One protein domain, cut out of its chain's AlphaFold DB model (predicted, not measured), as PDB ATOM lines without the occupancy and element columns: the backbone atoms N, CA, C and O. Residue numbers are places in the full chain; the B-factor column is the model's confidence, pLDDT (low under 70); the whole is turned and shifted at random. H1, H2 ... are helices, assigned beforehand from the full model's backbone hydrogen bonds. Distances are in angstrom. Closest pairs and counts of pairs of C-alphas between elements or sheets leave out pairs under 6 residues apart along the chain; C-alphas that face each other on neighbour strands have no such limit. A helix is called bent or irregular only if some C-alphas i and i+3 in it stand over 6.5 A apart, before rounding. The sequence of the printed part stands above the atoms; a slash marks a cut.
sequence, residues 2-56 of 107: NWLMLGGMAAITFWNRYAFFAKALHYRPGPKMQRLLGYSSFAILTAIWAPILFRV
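Overview. This is residues 2 to 56 of the 107 residues of the protein "Branched-subunit amino acid transport protein" of Arenicella xantha (UniProt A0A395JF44). Two long helices, H1 and then H2, make an open, flat V, with a loop of residues 23 to 30 at its closed end and empty space between the two arms. The printed part has 55 residues, two named helices and no named strand; its class is all helix. It is extended, with a radius of gyration of the C-alphas of 16.3 A and spans of 44 by 40 by 9 A.

Arrangement. H1, residues 2 to 22, and H2, residues 31 to 54, are apart, with no C-alpha of the one within 8 A of the other. A short link of 8 residues joins them. In H1 every O i to N i+4 pair is within hydrogen-bond range; in H2 16 of 20 are. H2 has a kink of 30 degrees near residue 43, and it is only just irregular: C-alphas 48 and 51 are 6.53 A apart.

Along the chain. H1 begins at C-alpha 2 (162.321, 138.323, 124.761) and is 29.5 A long from first to last C-alpha. H2 is 34.7 A long and ends at C-alpha 54 (177.693, 112.223, 140.050).

Size, cuts and confidence. The C-alphas farthest apart, of His 26 and Arg 55, are 45.6 A apart. The printed part has no cut. Mean pLDDT of the printed part is 73.2; residues 20 to 38 and 53 to 56 are under 70.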
ATOM      1  N   ASN A   2     162.767 139.554 124.070       83.19
ATOM      2  CA  ASN A   2     162.321 138.323 124.761       83.19
ATOM      3  C   ASN A   2     160.892 137.838 124.442       83.19
ATOM      4  O   ASN A   2     160.663 136.634 124.371       83.19
ATOM      5  N   TRP A   3     159.930 138.739 124.218       89.19
ATOM      6  CA  TRP A   3     158.529 138.352 123.970       89.19
ATOM      7  C   TRP A   3     158.333 137.575 122.663       89.19
ATOM      8  O   TRP A   3     157.530 136.650 122.607       89.19
ATOM      9  N   LEU A   4     159.110 137.913 121.632       89.75
ATOM     10  CA  LEU A   4     159.042 137.261 120.324       89.75
ATOM     11  C   LEU A   4     159.642 135.845 120.381       89.75
ATOM     12  O   LEU A   4     159.098 134.925 119.778       89.75
ATOM     13  N   MET A   5     160.692 135.639 121.184       91.69
ATOM     14  CA  MET A   5     161.258 134.308 121.444       91.69
ATOM     15  C   MET A   5     160.305 133.419 122.249       91.69
ATOM     16  O   MET A   5     160.115 132.258 121.896       91.69
ATOM     17  N   LEU A   6     159.663 133.968 123.288       90.31
ATOM     18  CA  LEU A   6     158.641 133.250 124.057       90.31
ATOM     19  C   LEU A   6     157.441 132.876 123.180       90.31
ATOM     20  O   LEU A   6     157.017 131.723 123.189       90.31
ATOM     21  N   GLY A   7     156.946 133.817 122.371       93.44
ATOM     22  CA  GLY A   7     155.879 133.564 121.404       93.44
ATOM     23  C   GLY A   7     156.267 132.512 120.362       93.44
ATOM     24  O   GLY A   7     155.477 131.617 120.076       93.44
ATOM     25  N   GLY A   8     157.502 132.560 119.854       93.88
ATOM     26  CA  GLY A   8     158.035 131.571 118.916       93.88
ATOM     27  C   GLY A   8     158.130 130.166 119.518       93.88
ATOM     28  O   GLY A   8     157.634 129.209 118.928       93.88
ATOM     29  N   MET A   9     158.693 130.030 120.721       91.19
ATOM     30  CA  MET A   9     158.768 128.741 121.424       91.19
ATOM     31  C   MET A   9     157.387 128.181 121.776       91.19
ATOM     32  O   MET A   9     157.143 126.979 121.617       91.19
ATOM     33  N   ALA A  10     156.465 129.045 122.208       88.94
ATOM     34  CA  ALA A  10     155.083 128.664 122.457       88.94
ATOM     35  C   ALA A  10     154.416 128.162 121.170       88.94
ATOM     36  O   ALA A  10     153.858 127.066 121.170       88.94
ATOM     37  N   ALA A  11     154.541 128.897 120.060       92.19
ATOM     38  CA  ALA A  11     153.986 128.507 118.766       92.19
ATOM     39  C   ALA A  11     154.517 127.146 118.297       92.19
ATOM     40  O   ALA A  11     153.727 126.295 117.898       92.19
ATOM     41  N   ILE A  12     155.824 126.891 118.421       89.94
ATOM     42  CA  ILE A  12     156.434 125.603 118.053       89.94
ATOM     43  C   ILE A  12     155.907 124.466 118.940       89.94
ATOM     44  O   ILE A  12     155.590 123.387 118.438       89.94
ATOM     45  N   THR A  13     155.761 124.692 120.247       88.31
ATOM     46  CA  THR A  13     155.270 123.668 121.185       88.31
ATOM     47  C   THR A  13     153.793 123.353 120.948       88.31
ATOM     48  O   THR A  13     153.408 122.181 120.911       88.31
ATOM     49  N   PHE A  14     152.968 124.382 120.728       86.31
ATOM     50  CA  PHE A  14     151.569 124.225 120.334       86.31
ATOM     51  C   PHE A  14     151.452 123.515 118.991       86.31
ATOM     52  O   PHE A  14     150.648 122.595 118.875       86.31
ATOM     53  N   TRP A  15     152.287 123.866 118.012       85.19
ATOM     54  CA  TRP A  15     152.307 123.214 116.709       85.19
ATOM     55  C   TRP A  15     152.693 121.743 116.815       85.19
ATOM     56  O   TRP A  15     152.014 120.898 116.248       85.19
ATOM     57  N   ASN A  16     153.732 121.406 117.581       81.00
ATOM     58  CA  ASN A  16     154.132 120.021 117.812       81.00
ATOM     59  C   ASN A  16     153.004 119.231 118.488       81.00
ATOM     60  O   ASN A  16     152.627 118.159 118.025       81.00
ATOM     61  N   ARG A  17     152.393 119.784 119.543       77.38
ATOM     62  CA  ARG A  17     151.286 119.125 120.246       77.38
ATOM     63  C   ARG A  17     150.061 118.972 119.354       77.38
ATOM     64  O   ARG A  17     149.457 117.907 119.361       77.38
ATOM     65  N   TYR A  18     149.721 119.989 118.570       75.12
ATOM     66  CA  TYR A  18     148.606 119.937 117.633       75.12
ATOM     67  C   TYR A  18     148.896 118.982 116.478       75.12
ATOM     68  O   TYR A  18     148.018 118.227 116.099       75.12
ATOM     69  N   ALA A  19     150.130 118.912 115.980       71.62
ATOM     70  CA  ALA A  19     150.548 117.918 114.999       71.62
ATOM     71  C   ALA A  19     150.466 116.497 115.574       71.62
ATOM     72  O   ALA A  19     149.985 115.607 114.890       71.62
ATOM     73  N   PHE A  20     150.850 116.267 116.831       64.25
ATOM     74  CA  PHE A  20     150.691 114.964 117.488       64.25
ATOM     75  C   PHE A  20     149.221 114.617 117.799       64.25
ATOM     76  O   PHE A  20     148.846 113.454 117.684       64.25
ATOM     77  N   PHE A  21     148.378 115.599 118.144       61.50
ATOM     78  CA  PHE A  21     146.944 115.404 118.413       61.50
ATOM     79  C   PHE A  21     146.106 115.255 117.131       61.50
ATOM     80  O   PHE A  21     145.249 114.381 117.054       61.50
ATOM     81  N   ALA A  22     146.372 116.063 116.103       56.41
ATOM     82  CA  ALA A  22     145.702 116.011 114.802       56.41
ATOM     83  C   ALA A  22     146.174 114.817 113.954       56.41
ATOM     84  O   ALA A  22     145.444 114.333 113.094       56.41
ATOM     85  N   LYS A  23     147.368 114.273 114.233       51.41
ATOM     86  CA  LYS A  23     147.897 113.041 113.626       51.41
ATOM     87  C   LYS A  23     147.533 111.778 114.425       51.41
ATOM     88  O   LYS A  23     148.188 110.749 114.300       51.41
ATOM     89  N   ALA A  24     146.396 111.826 115.120       53.06
ATOM     90  CA  ALA A  24     145.496 110.683 115.284       53.06
ATOM     91  C   ALA A  24     144.743 110.329 113.972       53.06
ATOM     92  O   ALA A  24     143.720 109.650 113.994       53.06
ATOM     93  N   LEU A  25     145.249 110.763 112.810       52.25
ATOM     94  CA  LEU A  25     144.991 110.165 111.499       52.25
ATOM     95  C   LEU A  25     145.379 108.679 111.537       52.25
ATOM     96  O   LEU A  25     146.515 108.355 111.220       52.25
ATOM     97  N   HIS A  26     144.458 107.811 111.974       48.25
ATOM     98  CA  HIS A  26     144.303 106.382 111.636       48.25
ATOM     99  C   HIS A  26     145.560 105.506 111.441       48.25
ATOM    100  O   HIS A  26     145.495 104.452 110.816       48.25
ATOM    101  N   TYR A  27     146.704 105.869 112.007       53.56
ATOM    102  CA  TYR A  27     147.925 105.096 111.927       53.56
ATOM    103  C   TYR A  27     148.357 104.822 113.349       53.56
ATOM    104  O   TYR A  27     149.053 105.616 113.978       53.56
ATOM    105  N   ARG A  28     147.874 103.687 113.869       55.72
ATOM    106  CA  ARG A  28     148.412 103.066 115.078       55.72
ATOM    107  C   ARG A  28     149.931 103.029 114.902       55.72
ATOM    108  O   ARG A  28     150.397 102.267 114.052       55.72
ATOM    109  N   PRO A  29     150.713 103.826 115.652       54.62
ATOM    110  CA  PRO A  29     152.149 103.638 115.676       54.62
ATOM    111  C   PRO A  29     152.339 102.180 116.078       54.62
ATOM    112  O   PRO A  29     151.818 101.769 117.116       54.62
ATOM    113  N   GLY A  30     152.971 101.370 115.225       59.09
ATOM    114  CA  GLY A  30     153.154  99.953 115.525       59.09
ATOM    115  C   GLY A  30     153.708  99.796 116.950       59.09
ATOM    116  O   GLY A  30     154.441 100.678 117.405       59.09
ATOM    117  N   PRO A  31     153.395  98.707 117.670       60.00
ATOM    118  CA  PRO A  31     153.658  98.544 119.111       60.00
ATOM    119  C   PRO A  31     155.109  98.828 119.553       60.00
ATOM    120  O   PRO A  31     155.373  99.041 120.735       60.00
ATOM    121  N   LYS A  32     156.055  98.860 118.606       58.59
ATOM    122  CA  LYS A  32     157.450  99.281 118.779       58.59
ATOM    123  C   LYS A  32     157.605 100.789 119.049       58.59
ATOM    124  O   LYS A  32     158.331 101.164 119.961       58.59
ATOM    125  N   MET A  33     156.899 101.648 118.312       60.19
ATOM    126  CA  MET A  33     156.986 103.110 118.446       60.19
ATOM    127  C   MET A  33     156.329 103.580 119.749       60.19
ATOM    128  O   MET A  33     156.900 104.379 120.480       60.19
ATOM    129  N   GLN A  34     155.178 103.007 120.116       63.59
ATOM    130  CA  GLN A  34     154.520 103.319 121.388       63.59
ATOM    131  C   GLN A  34     155.361 102.890 122.605       63.59
ATOM    132  O   GLN A  34     155.400 103.607 123.603       63.59
ATOM    133  N   ARG A  35     156.095 101.768 122.512       63.16
ATOM    134  CA  ARG A  35     157.073 101.365 123.539       63.16
ATOM    135  C   ARG A  35     158.255 102.331 123.638       63.16
ATOM    136  O   ARG A  35     158.651 102.657 124.751       63.16
ATOM    137  N   LEU A  36     158.778 102.819 122.511       66.38
ATOM    138  CA  LEU A  36     159.860 103.812 122.499       66.38
ATOM    139  C   LEU A  36     159.420 105.147 123.115       66.38
ATOM    140  O   LEU A  36     160.142 105.702 123.940       66.38
ATOM    141  N   LEU A  37     158.216 105.631 122.790       67.38
ATOM    142  CA  LEU A  37     157.671 106.843 123.410       67.38
ATOM    143  C   LEU A  37     157.364 106.649 124.905       67.38
ATOM    144  O   LEU A  37     157.611 107.558 125.691       67.38
ATOM    145  N   GLY A  38     156.896 105.469 125.326       68.50
ATOM    146  CA  GLY A  38     156.701 105.150 126.748       68.50
ATOM    147  C   GLY A  38     158.007 105.082 127.553       68.50
ATOM    148  O   GLY A  38     158.017 105.413 128.737       68.50
ATOM    149  N   TYR A  39     159.121 104.714 126.913       70.81
ATOM    150  CA  TYR A  39     160.453 104.700 127.531       70.81
ATOM    151  C   TYR A  39     161.015 106.112 127.770       70.81
ATOM    152  O   TYR A  39     161.879 106.295 128.627       70.81
ATOM    153  N   SER A  40     160.492 107.124 127.067       75.12
ATOM    154  CA  SER A  40     160.943 108.513 127.191       75.12
ATOM    155  C   SER A  40     160.816 109.036 128.623       75.12
ATOM    156  O   SER A  40     161.752 109.652 129.124       75.12
ATOM    157  N   SER A  41     159.731 108.711 129.331       76.56
ATOM    158  CA  SER A  41     159.519 109.171 130.711       76.56
ATOM    159  C   SER A  41     160.590 108.657 131.679       76.56
ATOM    160  O   SER A  41     161.135 109.430 132.465       76.56
ATOM    161  N   PHE A  42     160.933 107.368 131.603       76.62
ATOM    162  CA  PHE A  42     161.982 106.781 132.446       76.62
ATOM    163  C   PHE A  42     163.380 107.256 132.037       76.62
ATOM    164  O   PHE A  42     164.215 107.504 132.902       76.62
ATOM    165  N   ALA A  43     163.629 107.449 130.739       80.38
ATOM    166  CA  ALA A  43     164.898 107.980 130.247       80.38
ATOM    167  C   ALA A  43     165.149 109.422 130.720       80.38
ATOM    168  O   ALA A  43     166.257 109.742 131.144       80.38
ATOM    169  N   ILE A  44     164.119 110.275 130.703       83.50
ATOM    170  CA  ILE A  44     164.204 111.656 131.197       83.50
ATOM    171  C   ILE A  44     164.467 111.671 132.706       83.50
ATOM    172  O   ILE A  44     165.325 112.420 133.164       83.50
ATOM    173  N   LEU A  45     163.784 110.815 133.476       82.44
ATOM    174  CA  LEU A  45     164.013 110.703 134.919       82.44
ATOM    175  C   LEU A  45     165.474 110.332 135.227       82.44
ATOM    176  O   LEU A  45     166.107 110.957 136.077       82.44
ATOM    177  N   THR A  46     166.029 109.367 134.485       81.75
ATOM    178  CA  THR A  46     167.444 108.986 134.586       81.75
ATOM    179  C   THR A  46     168.367 110.137 134.200       81.75
ATOM    180  O   THR A  46     169.335 110.389 134.907       81.75
ATOM    181  N   ALA A  47     168.071 110.869 133.125       83.75
ATOM    182  CA  ALA A  47     168.880 112.007 132.691       83.75
ATOM    183  C   ALA A  47     168.892 113.158 133.710       83.75
ATOM    184  O   ALA A  47     169.882 113.878 133.795       83.75
ATOM    185  N   ILE A  48     167.822 113.318 134.493       83.00
ATOM    186  CA  ILE A  48     167.759 114.303 135.578       83.00
ATOM    187  C   ILE A  48     168.557 113.821 136.793       83.00
ATOM    188  O   ILE A  48     169.365 114.572 137.327       83.00
ATOM    189  N   TRP A  49     168.349 112.584 137.250       79.25
ATOM    190  CA  TRP A  49     168.941 112.115 138.508       79.25
ATOM    191  C   TRP A  49     170.395 111.642 138.390       79.25
ATOM    192  O   TRP A  49     171.177 111.848 139.316       79.25
ATOM    193  N   ALA A  50     170.794 111.058 137.258       78.69
ATOM    194  CA  ALA A  50     172.165 110.594 137.047       78.69
ATOM    195  C   ALA A  50     173.225 111.690 137.295       78.69
ATOM    196  O   ALA A  50     174.114 111.463 138.114       78.69
ATOM    197  N   PRO A  51     173.151 112.892 136.691       72.94
ATOM    198  CA  PRO A  51     174.134 113.942 136.965       72.94
ATOM    199  C   PRO A  51     174.067 114.475 138.406       72.94
ATOM    200  O   PRO A  51     175.089 114.920 138.925       72.94
ATOM    201  N   ILE A  52     172.908 114.393 139.076       71.25
ATOM    202  CA  ILE A  52     172.756 114.780 140.491       71.25
ATOM    203  C   ILE A  52     173.590 113.863 141.390       71.25
ATOM    204  O   ILE A  52     174.271 114.352 142.290       71.25
ATOM    205  N   LEU A  53     173.575 112.550 141.137       66.12
ATOM    206  CA  LEU A  53     174.412 111.605 141.879       66.12
ATOM    207  C   LEU A  53     175.901 111.803 141.633       66.12
ATOM    208  O   LEU A  53     176.700 111.601 142.539       66.12
ATOM    209  N   PHE A  54     176.283 112.142 140.406       65.38
ATOM    210  CA  PHE A  54     177.693 112.223 140.050       65.38
ATOM    211  C   PHE A  54     178.304 113.600 140.273       65.38
ATOM    212  O   PHE A  54     179.503 113.711 140.058       65.38
ATOM    213  N   ARG A  55     177.519 114.609 140.702       62.75
ATOM    214  CA  ARG A  55     177.944 116.020 140.800       62.75
ATOM    215  C   ARG A  55     178.890 116.371 139.660       62.75
ATOM    216  O   ARG A  55     180.071 116.638 139.845       62.75
ATOM    217  N   VAL A  56     178.355 116.293 138.446       58.22
ATOM    218  CA  VAL A  56     179.091 116.726 137.260       58.22
ATOM    219  C   VAL A  56     179.136 118.253 137.302       58.22
ATOM    220  O   VAL A  56     178.276 118.921 136.727       58.22
TER     221      VAL A  56